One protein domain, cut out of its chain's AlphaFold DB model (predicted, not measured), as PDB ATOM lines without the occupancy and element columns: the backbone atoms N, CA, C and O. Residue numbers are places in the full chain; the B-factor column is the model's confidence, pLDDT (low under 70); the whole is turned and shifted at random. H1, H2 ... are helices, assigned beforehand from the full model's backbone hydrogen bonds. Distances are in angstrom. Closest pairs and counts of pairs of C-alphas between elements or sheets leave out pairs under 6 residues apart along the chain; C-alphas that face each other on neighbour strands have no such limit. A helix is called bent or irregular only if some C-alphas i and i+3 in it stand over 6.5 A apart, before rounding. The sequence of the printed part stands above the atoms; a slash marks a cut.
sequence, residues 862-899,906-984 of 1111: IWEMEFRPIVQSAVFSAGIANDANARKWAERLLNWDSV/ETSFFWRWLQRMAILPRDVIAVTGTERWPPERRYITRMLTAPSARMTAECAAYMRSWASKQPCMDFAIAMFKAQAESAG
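AT A GLANCE: This is residues 862 to 899 and 906 to 984 of the 1111 residues of the protein "Putative penicillin amidase" of Leptomonas seymouri (UniProt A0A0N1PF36). Five shorter helices, H2, H3, H4, H6 and H7, pack on one long helix, H8, of which H6 and H7 meet the first residues. H1 packs on H3, and H5 lies out at one end of the body, touching no helix. The printed part has 117 residues with eight named helices, H1 to H8 in order, and no named strand; the class is all helix, the helix packing mostly crossed. It is compact, with a radius of gyration of the C-alphas of 13.9 A and spans of 39 by 32 by 26 A.

IN THESE COORDINATES: H1, residues 862 to 872, begins with C-alpha 862 at (150.102, 141.791, 150.103); it is only just irregular, C-alphas 865 and 868 being 6.6 A apart. H2 is residues 874 to 880, H3 884 to 894, H4 906 to 917 and 17.0 A long, H5 922 to 928, H6 937 to 945, H7 949 to 958. H8, residues 967 to 983, is 24.0 A long and ends with C-alpha 983 at (129.118, 138.435, 153.294).

HOW THE PARTS SIT: H8 is the hub. By closest C-alphas, it touches H2 at Gly 879 and Ile 973, 6.5 A; H3 at Ala 886 and Ala 980, 5.1 A, about perpendicular at 80 degrees, with residues 976 to 981 alone; H4 at Trp 913 and Phe 976, 5.7 A, at a steep tilt of 49 degrees, opposite ways; H6 at Leu 944 and Met 969, 5.8 A, with residues 968 to 972 alone; H7 at Cys 955 and Cys 968, 5.0 A, with residues 967 to 971 alone. H1 touches H3, the closest C-alphas being Val 871 and Ala 890, 6.6 A. H5 and H8 are apart. Every O i to N i+4 pair is within hydrogen-bond range in H2, H4, H5, H6, H7 and H8; H1 has 4 of 7, H3 6 of 7.

THE WHOLE: The C-alphas farthest apart, of Asn 895 and Val 927, are 39.8 A apart. Residues 900 to 905 are not printed; C-alphas 899 and 906 are 9.1 A apart across the cut. Of the links printed whole, none is long. Residues 928 to 935, 961 and 963 are under 70 in pLDDT.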
ATOM      1  N   ILE A 862     150.720 142.167 151.388       90.88
ATOM      2  CA  ILE A 862     150.102 141.791 150.103       90.88
ATOM      3  C   ILE A 862     148.836 142.608 149.804       90.88
ATOM      4  O   ILE A 862     148.615 142.990 148.654       90.88
ATOM      5  N   TRP A 863     148.015 142.924 150.813       94.62
ATOM      6  CA  TRP A 863     146.900 143.852 150.625       94.62
ATOM      7  C   TRP A 863     147.423 145.255 150.311       94.62
ATOM      8  O   TRP A 863     146.997 145.855 149.327       94.62
ATOM      9  N   GLU A 864     148.376 145.747 151.104       93.88
ATOM     10  CA  GLU A 864     148.859 147.126 151.028       93.88
ATOM     11  C   GLU A 864     149.525 147.476 149.689       93.88
ATOM     12  O   GLU A 864     149.227 148.525 149.119       93.88
ATOM     13  N   MET A 865     150.411 146.608 149.184       90.31
ATOM     14  CA  MET A 865     151.196 146.885 147.975       90.31
ATOM     15  C   MET A 865     150.509 146.454 146.675       90.31
ATOM     16  O   MET A 865     150.673 147.134 145.667       90.31
ATOM     17  N   GLU A 866     149.727 145.367 146.676       89.75
ATOM     18  CA  GLU A 866     149.170 144.797 145.437       89.75
ATOM     19  C   GLU A 866     147.669 145.087 145.275       89.75
ATOM     20  O   GLU A 866     147.223 145.593 144.244       89.75
ATOM     21  N   PHE A 867     146.855 144.774 146.292       94.94
ATOM     22  CA  PHE A 867     145.393 144.764 146.147       94.94
ATOM     23  C   PHE A 867     144.713 146.097 146.480       94.94
ATOM     24  O   PHE A 867     143.704 146.425 145.851       94.94
ATOM     25  N   ARG A 868     145.270 146.909 147.387       96.62
ATOM     26  CA  ARG A 868     144.787 148.269 147.666       96.62
ATOM     27  C   ARG A 868     144.825 149.146 146.395       96.62
ATOM     28  O   ARG A 868     143.772 149.704 146.077       96.62
ATOM     29  N   PRO A 869     145.916 149.199 145.597       96.38
ATOM     30  CA  PRO A 869     145.919 149.896 144.304       96.38
ATOM     31  C   PRO A 869     144.891 149.359 143.296       96.38
ATOM     32  O   PRO A 869     144.250 150.144 142.594       96.38
ATOM     33  N   ILE A 870     144.677 148.036 143.243       95.56
ATOM     34  CA  ILE A 870     143.655 147.423 142.374       95.56
ATOM     35  C   ILE A 870     142.254 147.926 142.752       95.56
ATOM     36  O   ILE A 870     141.513 148.371 141.873       95.56
ATOM     37  N   VAL A 871     141.904 147.919 144.043       97.19
ATOM     38  CA  VAL A 871     140.592 148.375 144.537       97.19
ATOM     39  C   VAL A 871     140.408 149.892 144.380       97.19
ATOM     40  O   VAL A 871     139.302 150.339 144.085       97.19
ATOM     41  N   GLN A 872     141.482 150.682 144.493       97.00
ATOM     42  CA  GLN A 872     141.476 152.127 144.212       97.00
ATOM     43  C   GLN A 872     141.334 152.468 142.718       97.00
ATOM     44  O   GLN A 872     141.041 153.615 142.377       97.00
ATOM     45  N   SER A 873     141.547 151.510 141.809       96.44
ATOM     46  CA  SER A 873     141.546 151.791 140.372       96.44
ATOM     47  C   SER A 873     140.174 152.244 139.852       96.44
ATOM     48  O   SER A 873     139.112 151.791 140.295       96.44
ATOM     49  N   ALA A 874     140.191 153.117 138.840       95.81
ATOM     50  CA  ALA A 874     138.975 153.585 138.176       95.81
ATOM     51  C   ALA A 874     138.189 152.437 137.509       95.81
ATOM     52  O   ALA A 874     136.960 152.472 137.486       95.81
ATOM     53  N   VAL A 875     138.883 151.400 137.018       94.44
ATOM     54  CA  VAL A 875     138.260 150.203 136.426       94.44
ATOM     55  C   VAL A 875     137.489 149.418 137.485       94.44
ATOM     56  O   VAL A 875     136.310 149.126 137.288       94.44
ATOM     57  N   PHE A 876     138.120 149.125 138.626       96.56
ATOM     58  CA  PHE A 876     137.477 148.400 139.720       96.56
ATOM     59  C   PHE A 876     136.277 149.180 140.268       96.56
ATOM     60  O   PHE A 876     135.177 148.635 140.373       96.56
ATOM     61  N   SER A 877     136.464 150.483 140.501       96.12
ATOM     62  CA  SER A 877     135.422 151.410 140.957       96.12
ATOM     63  C   SER A 877     134.211 151.455 140.016       96.12
ATOM     64  O   SER A 877     133.068 151.357 140.468       96.12
ATOM     65  N   ALA A 878     134.440 151.548 138.701       95.56
ATOM     66  CA  ALA A 878     133.374 151.513 137.701       95.56
ATOM     67  C   ALA A 878     132.687 150.139 137.647       95.56
ATOM     68  O   ALA A 878     131.457 150.057 137.614       95.56
ATOM     69  N   GLY A 879     133.462 149.052 137.708       95.25
ATOM     70  CA  GLY A 879     132.948 147.687 137.696       95.25
ATOM     71  C   GLY A 879     132.023 147.376 138.874       95.25
ATOM     72  O   GLY A 879     131.017 146.686 138.687       95.25
ATOM     73  N   ILE A 880     132.293 147.907 140.073       97.44
ATOM     74  CA  ILE A 880     131.430 147.737 141.257       97.44
ATOM     75  C   ILE A 880     130.303 148.776 141.383       97.44
ATOM     76  O   ILE A 880     129.453 148.613 142.253       97.44
ATOM     77  N   ALA A 881     130.236 149.810 140.537       96.12
ATOM     78  CA  ALA A 881     129.343 150.963 140.729       96.12
ATOM     79  C   ALA A 881     127.858 150.593 140.952       96.12
ATOM     80  O   ALA A 881     127.197 151.142 141.838       96.12
ATOM     81  N   ASN A 882     127.350 149.610 140.206       95.31
ATOM     82  CA  ASN A 882     125.954 149.161 140.287       95.31
ATOM     83  C   ASN A 882     125.663 148.188 141.451       95.31
ATOM     84  O   ASN A 882     124.524 147.762 141.609       95.31
ATOM     85  N   ASP A 883     126.659 147.844 142.273       96.75
ATOM     86  CA  ASP A 883     126.527 146.939 143.419       96.75
ATOM     87  C   ASP A 883     126.728 147.703 144.741       96.75
ATOM     88  O   ASP A 883     127.798 148.238 145.046       96.75
ATOM     89  N   ALA A 884     125.660 147.777 145.540       94.88
ATOM     90  CA  ALA A 884     125.642 148.530 146.791       94.88
ATOM     91  C   ALA A 884     126.373 147.836 147.956       94.88
ATOM     92  O   ALA A 884     126.766 148.525 148.897       94.88
ATOM     93  N   ASN A 885     126.561 146.513 147.905       95.25
ATOM     94  CA  ASN A 885     127.346 145.780 148.898       95.25
ATOM     95  C   ASN A 885     128.831 145.858 148.540       95.25
ATOM     96  O   ASN A 885     129.649 146.178 149.401       95.25
ATOM     97  N   ALA A 886     129.181 145.647 147.268       97.38
ATOM     98  CA  ALA A 886     130.559 145.740 146.800       97.38
ATOM     99  C   ALA A 886     131.146 147.141 147.033       97.38
ATOM    100  O   ALA A 886     132.242 147.245 147.574       97.38
ATOM    101  N   ARG A 887     130.412 148.225 146.733       97.69
ATOM    102  CA  ARG A 887     130.892 149.588 147.041       97.69
ATOM    103  C   ARG A 887     131.209 149.798 148.523       97.69
ATOM    104  O   ARG A 887     132.275 150.317 148.832       97.69
ATOM    105  N   LYS A 888     130.334 149.347 149.427       97.12
ATOM    106  CA  LYS A 888     130.549 149.462 150.882       97.12
ATOM    107  C   LYS A 888     131.723 148.616 151.372       97.12
ATOM    108  O   LYS A 888     132.446 149.046 152.262       97.12
ATOM    109  N   TRP A 889     131.930 147.429 150.801       97.69
ATOM    110  CA  TRP A 889     133.088 146.594 151.133       97.69
ATOM    111  C   TRP A 889     134.398 147.152 150.580       97.69
ATOM    112  O   TRP A 889     135.401 147.104 151.284       97.69
ATOM    113  N   ALA A 890     134.396 147.737 149.381       98.06
ATOM    114  CA  ALA A 890     135.561 148.433 148.843       98.06
ATOM    115  C   ALA A 890     135.927 149.639 149.724       98.06
ATOM    116  O   ALA A 890     137.056 149.727 150.189       98.06
ATOM    117  N   GLU A 891     134.961 150.501 150.049       97.62
ATOM    118  CA  GLU A 891     135.131 151.622 150.985       97.62
ATOM    119  C   GLU A 891     135.670 151.159 152.353       97.62
ATOM    120  O   GLU A 891     136.649 151.709 152.855       97.62
ATOM    121  N   ARG A 892     135.092 150.096 152.929       96.94
ATOM    122  CA  ARG A 892     135.530 149.522 154.211       96.94
ATOM    123  C   ARG A 892     136.965 148.987 154.170       96.94
ATOM    124  O   ARG A 892     137.707 149.224 155.115       96.94
ATOM    125  N   LEU A 893     137.365 148.300 153.098       97.38
ATOM    126  CA  LEU A 893     138.737 147.805 152.928       97.38
ATOM    127  C   LEU A 893     139.735 148.940 152.653       97.38
ATOM    128  O   LEU A 893     140.864 148.889 153.127       97.38
ATOM    129  N   LEU A 894     139.337 149.991 151.933       98.00
ATOM    130  CA  LEU A 894     140.194 151.163 151.736       98.00
ATOM    131  C   LEU A 894     140.402 151.951 153.039       98.00
ATOM    132  O   LEU A 894     141.491 152.482 153.247       98.00
ATOM    133  N   ASN A 895     139.417 151.944 153.939       97.25
ATOM    134  CA  ASN A 895     139.513 152.515 155.286       97.25
ATOM    135  C   ASN A 895     140.129 151.560 156.337       97.25
ATOM    136  O   ASN A 895     140.246 151.941 157.500       97.25
ATOM    137  N   TRP A 896     140.513 150.334 155.964       97.25
ATOM    138  CA  TRP A 896     141.207 149.392 156.853       97.25
ATOM    139  C   TRP A 896     142.670 149.818 157.062       97.25
ATOM    140  O   TRP A 896     143.329 150.279 156.127       97.25
ATOM    141  N   ASP A 897     143.180 149.616 158.280       95.69
ATOM    142  CA  ASP A 897     144.563 149.881 158.709       95.69
ATOM    143  C   ASP A 897     145.606 148.890 158.154       95.69
ATOM    144  O   ASP A 897     146.801 149.020 158.426       95.69
ATOM    145  N   SER A 898     145.163 147.901 157.372       96.38
ATOM    146  CA  SER A 898     145.978 146.805 156.838       96.38
ATOM    147  C   SER A 898     146.578 145.880 157.907       96.38
ATOM    148  O   SER A 898     147.483 145.114 157.587       96.38
ATOM    149  N   VAL A 899     146.110 145.896 159.161       97.31
ATOM    150  CA  VAL A 899     146.621 145.021 160.230       97.31
ATOM    151  C   VAL A 899     145.794 143.735 160.326       97.31
ATOM    152  O   VAL A 899     144.596 143.758 160.615       97.31
ATOM    153  N   GLU A 906     137.747 142.538 158.003       96.69
ATOM    154  CA  GLU A 906     138.380 143.078 156.805       96.69
ATOM    155  C   GLU A 906     139.394 142.073 156.242       96.69
ATOM    156  O   GLU A 906     139.305 141.691 155.075       96.69
ATOM    157  N   THR A 907     140.268 141.551 157.110       96.06
ATOM    158  CA  THR A 907     141.245 140.507 156.770       96.06
ATOM    159  C   THR A 907     140.537 139.235 156.288       96.06
ATOM    160  O   THR A 907     140.830 138.747 155.197       96.06
ATOM    161  N   SER A 908     139.533 138.737 157.027       95.56
ATOM    162  CA  SER A 908     138.713 137.587 156.602       95.56
ATOM    163  C   SER A 908     138.080 137.790 155.225       95.56
ATOM    164  O   SER A 908     138.125 136.895 154.382       95.56
ATOM    165  N   PHE A 909     137.507 138.972 154.976       96.44
ATOM    166  CA  PHE A 909     136.858 139.293 153.709       96.44
ATOM    167  C   PHE A 909     137.860 139.289 152.548       96.44
ATOM    168  O   PHE A 909     137.594 138.674 151.512       96.44
ATOM    169  N   PHE A 910     139.015 139.939 152.725       95.38
ATOM    170  CA  PHE A 910     140.088 139.976 151.732       95.38
ATOM    171  C   PHE A 910     140.588 138.562 151.392       95.38
ATOM    172  O   PHE A 910     140.614 138.175 150.220       95.38
ATOM    173  N   TRP A 911     140.878 137.741 152.404       93.00
ATOM    174  CA  TRP A 911     141.329 136.364 152.193       93.00
ATOM    175  C   TRP A 911     140.250 135.467 151.565       93.00
ATOM    176  O   TRP A 911     140.572 134.624 150.721       93.00
ATOM    177  N   ARG A 912     138.959 135.680 151.872       92.94
ATOM    178  CA  ARG A 912     137.837 135.011 151.182       92.94
ATOM    179  C   ARG A 912     137.708 135.435 149.717       92.94
ATOM    180  O   ARG A 912     137.410 134.586 148.878       92.94
ATOM    181  N   TRP A 913     137.950 136.701 149.379       93.94
ATOM    182  CA  TRP A 913     137.974 137.153 147.983       93.94
ATOM    183  C   TRP A 913     139.122 136.504 147.199       93.94
ATOM    184  O   TRP A 913     138.886 135.957 146.117       93.94
ATOM    185  N   LEU A 914     140.331 136.454 147.768       90.94
ATOM    186  CA  LEU A 914     141.468 135.767 147.147       90.94
ATOM    187  C   LEU A 914     141.191 134.261 146.954       90.94
ATOM    188  O   LEU A 914     141.449 133.717 145.883       90.94
ATOM    189  N   GLN A 915     140.561 133.606 147.936       88.50
ATOM    190  CA  GLN A 915     140.083 132.219 147.833       88.50
ATOM    191  C   GLN A 915     139.041 132.000 146.721       88.50
ATOM    192  O   GLN A 915     138.969 130.904 146.169       88.50
ATOM    193  N   ARG A 916     138.246 133.009 146.341       90.62
ATOM    194  CA  ARG A 916     137.349 132.901 145.173       90.62
ATOM    195  C   ARG A 916     138.108 133.015 143.850       90.62
ATOM    196  O   ARG A 916     137.740 132.349 142.891       90.62
ATOM    197  N   MET A 917     139.187 133.798 143.801       90.25
ATOM    198  CA  MET A 917     140.069 133.875 142.627       90.25
ATOM    199  C   MET A 917     140.973 132.638 142.476       90.25
ATOM    200  O   MET A 917     141.358 132.299 141.360       90.25
ATOM    201  N   ALA A 918     141.210 131.894 143.564       84.56
ATOM    202  CA  ALA A 918     141.994 130.654 143.633       84.56
ATOM    203  C   ALA A 918     141.442 129.444 142.828       84.56
ATOM    204  O   ALA A 918     141.911 128.318 142.981       84.56
ATOM    205  N   ILE A 919     140.443 129.656 141.969       83.81
ATOM    206  CA  ILE A 919     139.861 128.649 141.063       83.81
ATOM    207  C   ILE A 919     140.504 128.644 139.663       83.81
ATOM    208  O   ILE A 919     140.102 127.855 138.803       83.81
ATOM    209  N   LEU A 920     141.487 129.520 139.430       87.12
ATOM    210  CA  LEU A 920     142.342 129.547 138.241       87.12
ATOM    211  C   LEU A 920     143.808 129.233 138.616       87.12
ATOM    212  O   LEU A 920     144.231 129.562 139.727       87.12
ATOM    213  N   PRO A 921     144.595 128.618 137.711       87.50
ATOM    214  CA  PRO A 921     144.211 128.152 136.378       87.50
ATOM    215  C   PRO A 921     143.671 126.707 136.372       87.50
ATOM    216  O   PRO A 921     144.187 125.807 137.038       87.50
ATOM    217  N   ARG A 922     142.591 126.472 135.610       85.06
ATOM    218  CA  ARG A 922     141.800 125.220 135.677       85.06
ATOM    219  C   ARG A 922     142.520 123.982 135.141       85.06
ATOM    220  O   ARG A 922     142.253 122.886 135.623       85.06
ATOM    221  N   ASP A 923     143.390 124.137 134.146       84.62
ATOM    222  CA  ASP A 923     144.178 123.041 133.568       84.62
ATOM    223  C   ASP A 923     145.193 122.500 134.585       84.62
ATOM    224  O   ASP A 923     145.258 121.295 134.816       84.62
ATOM    225  N   VAL A 924     145.901 123.396 135.271       82.50
ATOM    226  CA  VAL A 924     146.838 123.068 136.352       82.50
ATOM    227  C   VAL A 924     146.107 122.412 137.515       82.50
ATOM    228  O   VAL A 924     146.534 121.357 137.981       82.50
ATOM    229  N   ILE A 925     144.980 122.978 137.953       79.19
ATOM    230  CA  ILE A 925     144.163 122.422 139.044       79.19
ATOM    231  C   ILE A 925     143.640 121.014 138.700       79.19
ATOM    232  O   ILE A 925     143.581 120.158 139.579       79.19
ATOM    233  N   ALA A 926     143.314 120.734 137.432       76.75
ATOM    234  CA  ALA A 926     142.902 119.400 136.979       76.75
ATOM    235  C   ALA A 926     144.060 118.383 136.889       76.75
ATOM    236  O   ALA A 926     143.826 117.176 136.947       76.75
ATOM    237  N   VAL A 927     145.298 118.863 136.740       70.19
ATOM    238  CA  VAL A 927     146.527 118.059 136.616       70.19
ATOM    239  C   VAL A 927     147.159 117.764 137.982       70.19
ATOM    240  O   VAL A 927     147.600 116.643 138.226       70.19
ATOM    241  N   THR A 928     147.167 118.751 138.878       64.94
ATOM    242  CA  THR A 928     147.763 118.677 140.225       64.94
ATOM    243  C   THR A 928     146.756 118.257 141.300       64.94
ATOM    244  O   THR A 928     147.068 117.398 142.121       64.94
ATOM    245  N   GLY A 929     145.543 118.825 141.279       62.22
ATOM    246  CA  GLY A 929     144.527 118.746 142.334       62.22
ATOM    247  C   GLY A 929     144.460 120.015 143.203       62.22
ATOM    248  O   GLY A 929     145.475 120.635 143.506       62.22
ATOM    249  N   THR A 930     143.261 120.382 143.669       56.03
ATOM    250  CA  THR A 930     142.988 121.612 144.456       56.03
ATOM    251  C   THR A 930     143.678 121.688 145.820       56.03
ATOM    252  O   THR A 930     143.821 122.771 146.376       56.03
ATOM    253  N   GLU A 931     144.078 120.553 146.390       50.84
ATOM    254  CA  GLU A 931     144.832 120.487 147.655       50.84
ATOM    255  C   GLU A 931     146.352 120.562 147.431       50.84
ATOM    256  O   GLU A 931     147.112 120.707 148.381       50.84
ATOM    257  N   ARG A 932     146.790 120.448 146.170       55.00
ATOM    258  CA  ARG A 932     148.180 120.215 145.743       55.00
ATOM    259  C   ARG A 932     148.741 121.352 144.884       55.00
ATOM    260  O   ARG A 932     149.950 121.542 144.826       55.00
ATOM    261  N   TRP A 933     147.865 122.134 144.259       60.03
ATOM    262  CA  TRP A 933     148.142 123.494 143.804       60.03
ATOM    263  C   TRP A 933     147.339 124.468 144.677       60.03
ATOM    264  O   TRP A 933     146.205 124.806 144.328       60.03
ATOM    265  N   PRO A 934     147.884 124.918 145.824       59.88
ATOM    266  CA  PRO A 934     147.497 126.212 146.364       59.88
ATOM    267  C   PRO A 934     147.985 127.265 145.353       59.88
ATOM    268  O   PRO A 934     149.197 127.376 145.163       59.88
ATOM    269  N   PRO A 935     147.100 127.996 144.648       60.94
ATOM    270  CA  PRO A 935     147.541 128.932 143.623       60.94
ATOM    271  C   PRO A 935     148.434 130.001 144.227       60.94
ATOM    272  O   PRO A 935     148.045 130.674 145.188       60.94
ATOM    273  N   GLU A 936     149.630 130.143 143.653       70.69
ATOM    274  CA  GLU A 936     150.599 131.106 144.149       70.69
ATOM    275  C   GLU A 936     149.995 132.506 144.073       70.69
ATOM    276  O   GLU A 936     149.433 132.928 143.059       70.69
ATOM    277  N   ARG A 937     150.068 133.240 145.180       79.38
ATOM    278  CA  ARG A 937     149.246 134.452 145.344       79.38
ATOM    279  C   ARG A 937     149.731 135.555 144.403       79.38
ATOM    280  O   ARG A 937     148.929 136.337 143.902       79.38
ATOM    281  N   ARG A 938     151.018 135.500 144.039       76.00
ATOM    282  CA  ARG A 938     151.646 136.320 142.996       76.00
ATOM    283  C   ARG A 938     151.233 135.948 141.561       76.00
ATOM    284  O   ARG A 938     151.238 136.843 140.723       76.00
ATOM    285  N   TYR A 939     150.781 134.719 141.272       85.38
ATOM    286  CA  TYR A 939     150.112 134.414 139.991       85.38
ATOM    287  C   TYR A 939     148.764 135.142 139.902       85.38
ATOM    288  O   TYR A 939     148.483 135.765 138.882       85.38
ATOM    289  N   ILE A 940     147.966 135.150 140.983       88.06
ATOM    290  CA  ILE A 940     146.713 135.928 141.033       88.06
ATOM    291  C   ILE A 940     147.013 137.424 140.859       88.06
ATOM    292  O   ILE A 940     146.359 138.073 140.050       88.06
ATOM    293  N   THR A 941     148.026 137.968 141.541       86.31
ATOM    294  CA  THR A 941     148.449 139.366 141.347       86.31
ATOM    295  C   THR A 941     148.850 139.654 139.896       86.31
ATOM    296  O   THR A 941     148.297 140.566 139.285       86.31
ATOM    297  N   ARG A 942     149.755 138.856 139.308       88.38
ATOM    298  CA  ARG A 942     150.238 139.022 137.924       88.38
ATOM    299  C   ARG A 942     149.105 138.924 136.901       88.38
ATOM    300  O   ARG A 942     149.049 139.733 135.983       88.38
ATOM    301  N   MET A 943     148.150 138.018 137.110       91.56
ATOM    302  CA  MET A 943     146.916 137.895 136.323       91.56
ATOM    303  C   MET A 943     146.047 139.174 136.354       91.56
ATOM    304  O   MET A 943     145.240 139.380 135.449       91.56
ATOM    305  N   LEU A 944     146.197 140.054 137.350       91.62
ATOM    306  CA  LEU A 944     145.449 141.316 137.455       91.62
ATOM    307  C   LEU A 944     146.255 142.554 137.043       91.62
ATOM    308  O   LEU A 944     145.664 143.490 136.505       91.62
ATOM    309  N   THR A 945     147.571 142.570 137.272       89.38
ATOM    310  CA  THR A 945     148.437 143.730 136.994       89.38
ATOM    311  C   THR A 945     149.142 143.660 135.637       89.38
ATOM    312  O   THR A 945     149.285 144.686 134.975       89.38
ATOM    313  N   ALA A 946     149.551 142.466 135.198       90.56
ATOM    314  CA  ALA A 946     150.270 142.228 133.945       90.56
ATOM    315  C   ALA A 946     149.939 140.835 133.351       90.56
ATOM    316  O   ALA A 946     150.830 139.984 133.232       90.56
ATOM    317  N   PRO A 947     148.664 140.558 133.003       91.88
ATOM    318  CA  PRO A 947     148.260 139.252 132.497       91.88
ATOM    319  C   PRO A 947     148.903 138.929 131.149       91.88
ATOM    320  O   PRO A 947     148.869 139.724 130.209       91.88
ATOM    321  N   SER A 948     149.408 137.704 131.026       92.31
ATOM    322  CA  SER A 948     149.836 137.139 129.749       92.31
ATOM    323  C   SER A 948     148.653 136.877 128.812       92.31
ATOM    324  O   SER A 948     147.482 136.906 129.216       92.31
ATOM    325  N   ALA A 949     148.941 136.540 127.551       91.81
ATOM    326  CA  ALA A 949     147.922 136.050 126.623       91.81
ATOM    327  C   ALA A 949     147.204 134.796 127.171       91.81
ATOM    328  O   ALA A 949     145.991 134.655 127.000       91.81
ATOM    329  N   ARG A 950     147.930 133.929 127.895       91.69
ATOM    330  CA  ARG A 950     147.392 132.715 128.519       91.69
ATOM    331  C   ARG A 950     146.454 133.035 129.679       91.69
ATOM    332  O   ARG A 950     145.303 132.602 129.650       91.69
ATOM    333  N   MET A 951     146.901 133.852 130.634       92.38
ATOM    334  CA  MET A 951     146.068 134.345 131.739       92.38
ATOM    335  C   MET A 951     144.796 135.024 131.205       92.38
ATOM    336  O   MET A 951     143.685 134.685 131.606       92.38
ATOM    337  N   THR A 952     144.943 135.914 130.219       92.44
ATOM    338  CA  THR A 952     143.828 136.632 129.577       92.44
ATOM    339  C   THR A 952     142.794 135.670 128.982       92.44
ATOM    340  O   THR A 952     141.591 135.838 129.208       92.44
ATOM    341  N   ALA A 953     143.245 134.636 128.262       90.56
ATOM    342  CA  ALA A 953     142.376 133.612 127.689       90.56
ATOM    343  C   ALA A 953     141.676 132.760 128.766       90.56
ATOM    344  O   ALA A 953     140.500 132.427 128.617       90.56
ATOM    345  N   GLU A 954     142.353 132.441 129.870       90.69
ATOM    346  CA  GLU A 954     141.791 131.671 130.989       90.69
ATOM    347  C   GLU A 954     140.692 132.439 131.727       90.69
ATOM    348  O   GLU A 954     139.615 131.886 131.970       90.69
ATOM    349  N   CYS A 955     140.918 133.726 132.000       92.75
ATOM    350  CA  CYS A 955     139.914 134.626 132.558       92.75
ATOM    351  C   CYS A 955     138.699 134.754 131.625       92.75
ATOM    352  O   CYS A 955     137.559 134.582 132.059       92.75
ATOM    353  N   ALA A 956     138.921 134.977 130.322       91.25
ATOM    354  CA  ALA A 956     137.845 135.068 129.334       91.25
ATOM    355  C   ALA A 956     137.042 133.756 129.226       91.25
ATOM    356  O   ALA A 956     135.809 133.777 129.207       91.25
ATOM    357  N   ALA A 957     137.721 132.605 129.236       89.44
ATOM    358  CA  ALA A 957     137.100 131.281 129.216       89.44
ATOM    359  C   ALA A 957     136.421 130.897 130.546       89.44
ATOM    360  O   ALA A 957     135.600 129.973 130.576       89.44
ATOM    361  N   TYR A 958     136.743 131.555 131.663       88.31
ATOM    362  CA  TYR A 958     135.941 131.477 132.886       88.31
ATOM    363  C   TYR A 958     134.675 132.330 132.751       88.31
ATOM    364  O   TYR A 958     133.566 131.824 132.938       88.31
ATOM    365  N   MET A 959     134.830 133.580 132.310       87.81
ATOM    366  CA  MET A 959     133.754 134.549 132.059       87.81
ATOM    367  C   MET A 959     132.899 134.224 130.813       87.81
ATOM    368  O   MET A 959     132.153 135.072 130.337       87.81
ATOM    369  N   ARG A 960     132.975 132.994 130.279       82.75
ATOM    370  CA  ARG A 960     132.191 132.487 129.134       82.75
ATOM    371  C   ARG A 960     132.256 133.378 127.882       82.75
ATOM    372  O   ARG A 960     131.253 133.555 127.197       82.75
ATOM    373  N   SER A 961     133.434 133.930 127.593       66.31
ATOM    374  CA  SER A 961     133.683 134.827 126.455       66.31
ATOM    375  C   SER A 961     132.843 136.113 126.477       66.31
ATOM    376  O   SER A 961     132.447 136.621 125.427       66.31
ATOM    377  N   TRP A 962     132.574 136.658 127.670       71.12
ATOM    378  CA  TRP A 962     132.012 138.004 127.820       71.12
ATOM    379  C   TRP A 962     132.889 139.032 127.085       71.12
ATOM    380  O   TRP A 962     134.116 138.926 127.107       71.12
ATOM    381  N   ALA A 963     132.269 140.019 126.431       68.25
ATOM    382  CA  ALA A 963     132.933 140.955 125.515       68.25
ATOM    383  C   ALA A 963     133.738 142.054 126.246       68.25
ATOM    384  O   ALA A 963     133.477 143.248 126.102       68.25
ATOM    385  N   SER A 964     134.712 141.632 127.053       80.00
ATOM    386  CA  SER A 964     135.587 142.484 127.854       80.00
ATOM    387  C   SER A 964     136.926 142.747 127.169       80.00
ATOM    388  O   SER A 964     137.474 141.887 126.481       80.00
ATOM    389  N   LYS A 965     137.495 143.931 127.426       82.44
ATOM    390  CA  LYS A 965     138.889 144.265 127.089       82.44
ATOM    391  C   LYS A 965     139.876 143.941 128.220       82.44
ATOM    392  O   LYS A 965     141.078 144.043 128.005       82.44
ATOM    393  N   GLN A 966     139.390 143.588 129.413       90.06
ATOM    394  CA  GLN A 966     140.190 143.304 130.613       90.06
ATOM    395  C   GLN A 966     139.578 142.129 131.409       90.06
ATOM    396  O   GLN A 966     139.195 142.289 132.572       90.06
ATOM    397  N   PRO A 967     139.463 140.925 130.810       92.75
ATOM    398  CA  PRO A 967     138.662 139.829 131.364       92.75
ATOM    399  C   PRO A 967     139.137 139.327 132.736       92.75
ATOM    400  O   PRO A 967     138.324 138.810 133.497       92.75
ATOM    401  N   CYS A 968     140.421 139.483 133.080       94.12
ATOM    402  CA  CYS A 968     140.929 139.126 134.409       94.12
ATOM    403  C   CYS A 968     140.525 140.129 135.497       94.12
ATOM    404  O   CYS A 968     140.192 139.720 136.608       94.12
ATOM    405  N   MET A 969     140.468 141.425 135.171       94.94
ATOM    406  CA  MET A 969     139.964 142.443 136.094       94.94
ATOM    407  C   MET A 969     138.459 142.253 136.326       94.94
ATOM    408  O   MET A 969     138.014 142.221 137.471       94.94
ATOM    409  N   ASP A 970     137.685 141.992 135.265       93.56
ATOM    410  CA  ASP A 970     136.259 141.655 135.385       93.56
ATOM    411  C   ASP A 970     136.019 140.358 136.173       93.56
ATOM    412  O   ASP A 970     135.065 140.280 136.948       93.56
ATOM    413  N   PHE A 971     136.891 139.354 136.030       94.81
ATOM    414  CA  PHE A 971     136.866 138.145 136.856       94.81
ATOM    415  C   PHE A 971     137.096 138.466 138.341       94.81
ATOM    416  O   PHE A 971     136.302 138.040 139.182       94.81
ATOM    417  N   ALA A 972     138.112 139.266 138.681       95.69
ATOM    418  CA  ALA A 972     138.360 139.684 140.062       95.69
ATOM    419  C   ALA A 972     137.199 140.496 140.651       95.69
ATOM    420  O   ALA A 972     136.786 140.234 141.783       95.69
ATOM    421  N   ILE A 973     136.623 141.418 139.874       96.56
ATOM    422  CA  ILE A 973     135.436 142.204 140.238       96.56
ATOM    423  C   ILE A 973     134.222 141.285 140.451       96.56
ATOM    424  O   ILE A 973     133.484 141.460 141.420       96.56
ATOM    425  N   ALA A 974     134.015 140.273 139.603       95.06
ATOM    426  CA  ALA A 974     132.944 139.291 139.779       95.06
ATOM    427  C   ALA A 974     133.138 138.446 141.052       95.06
ATOM    428  O   ALA A 974     132.188 138.259 141.813       95.06
ATOM    429  N   MET A 975     134.367 137.997 141.334       96.00
ATOM    430  CA  MET A 975     134.691 137.283 142.577       96.00
ATOM    431  C   MET A 975     134.538 138.179 143.816       96.00
ATOM    432  O   MET A 975     134.115 137.695 144.867       96.00
ATOM    433  N   PHE A 976     134.824 139.481 143.699       98.00
ATOM    434  CA  PHE A 976     134.633 140.463 144.769       98.00
ATOM    435  C   PHE A 976     133.150 140.687 145.072       98.00
ATOM    436  O   PHE A 976     132.744 140.609 146.228       98.00
ATOM    437  N   LYS A 977     132.318 140.893 144.041       97.62
ATOM    438  CA  LYS A 977     130.857 141.010 144.186       97.62
ATOM    439  C   LYS A 977     130.251 139.761 144.819       97.62
ATOM    440  O   LYS A 977     129.515 139.874 145.790       97.62
ATOM    441  N   ALA A 978     130.640 138.574 144.352       96.50
ATOM    442  CA  ALA A 978     130.195 137.308 144.934       96.50
ATOM    443  C   ALA A 978     130.615 137.147 146.411       96.50
ATOM    444  O   ALA A 978     129.909 136.494 147.181       96.50
ATOM    445  N   GLN A 979     131.737 137.744 146.836       96.25
ATOM    446  CA  GLN A 979     132.105 137.819 148.252       96.25
ATOM    447  C   GLN A 979     131.286 138.877 149.008       96.25
ATOM    448  O   GLN A 979     130.806 138.584 150.098       96.25
ATOM    449  N   ALA A 980     131.063 140.063 148.437       97.25
ATOM    450  CA  ALA A 980     130.269 141.138 149.038       97.25
ATOM    451  C   ALA A 980     128.792 140.757 149.246       97.25
ATOM    452  O   ALA A 980     128.215 141.055 150.293       97.25
ATOM    453  N   GLU A 981     128.195 140.057 148.281       95.44
ATOM    454  CA  GLU A 981     126.859 139.462 148.367       95.44
ATOM    455  C   GLU A 981     126.805 138.377 149.451       95.44
ATOM    456  O   GLU A 981     125.975 138.442 150.355       95.44
ATOM    457  N   SER A 982     127.741 137.422 149.409       92.69
ATOM    458  CA  SER A 982     127.821 136.302 150.358       92.69
ATOM    459  C   SER A 982     128.145 136.721 151.796       92.69
ATOM    460  O   SER A 982     127.836 135.973 152.723       92.69
ATOM    461  N   ALA A 983     128.801 137.865 151.989       92.19
ATOM    462  CA  ALA A 983     129.118 138.435 153.294       92.19
ATOM    463  C   ALA A 983     127.965 139.298 153.839       92.19
ATOM    464  O   ALA A 983     127.687 139.293 155.043       92.19
ATOM    465  N   GLY A 984     127.300 140.061 152.961       91.25
ATOM    466  CA  GLY A 984     126.407 141.151 153.353       91.25
ATOM    467  C   GLY A 984     127.126 142.204 154.208       91.25
ATOM    468  O   GLY A 984     128.349 142.213 154.313       91.25
TER     469      GLY A 984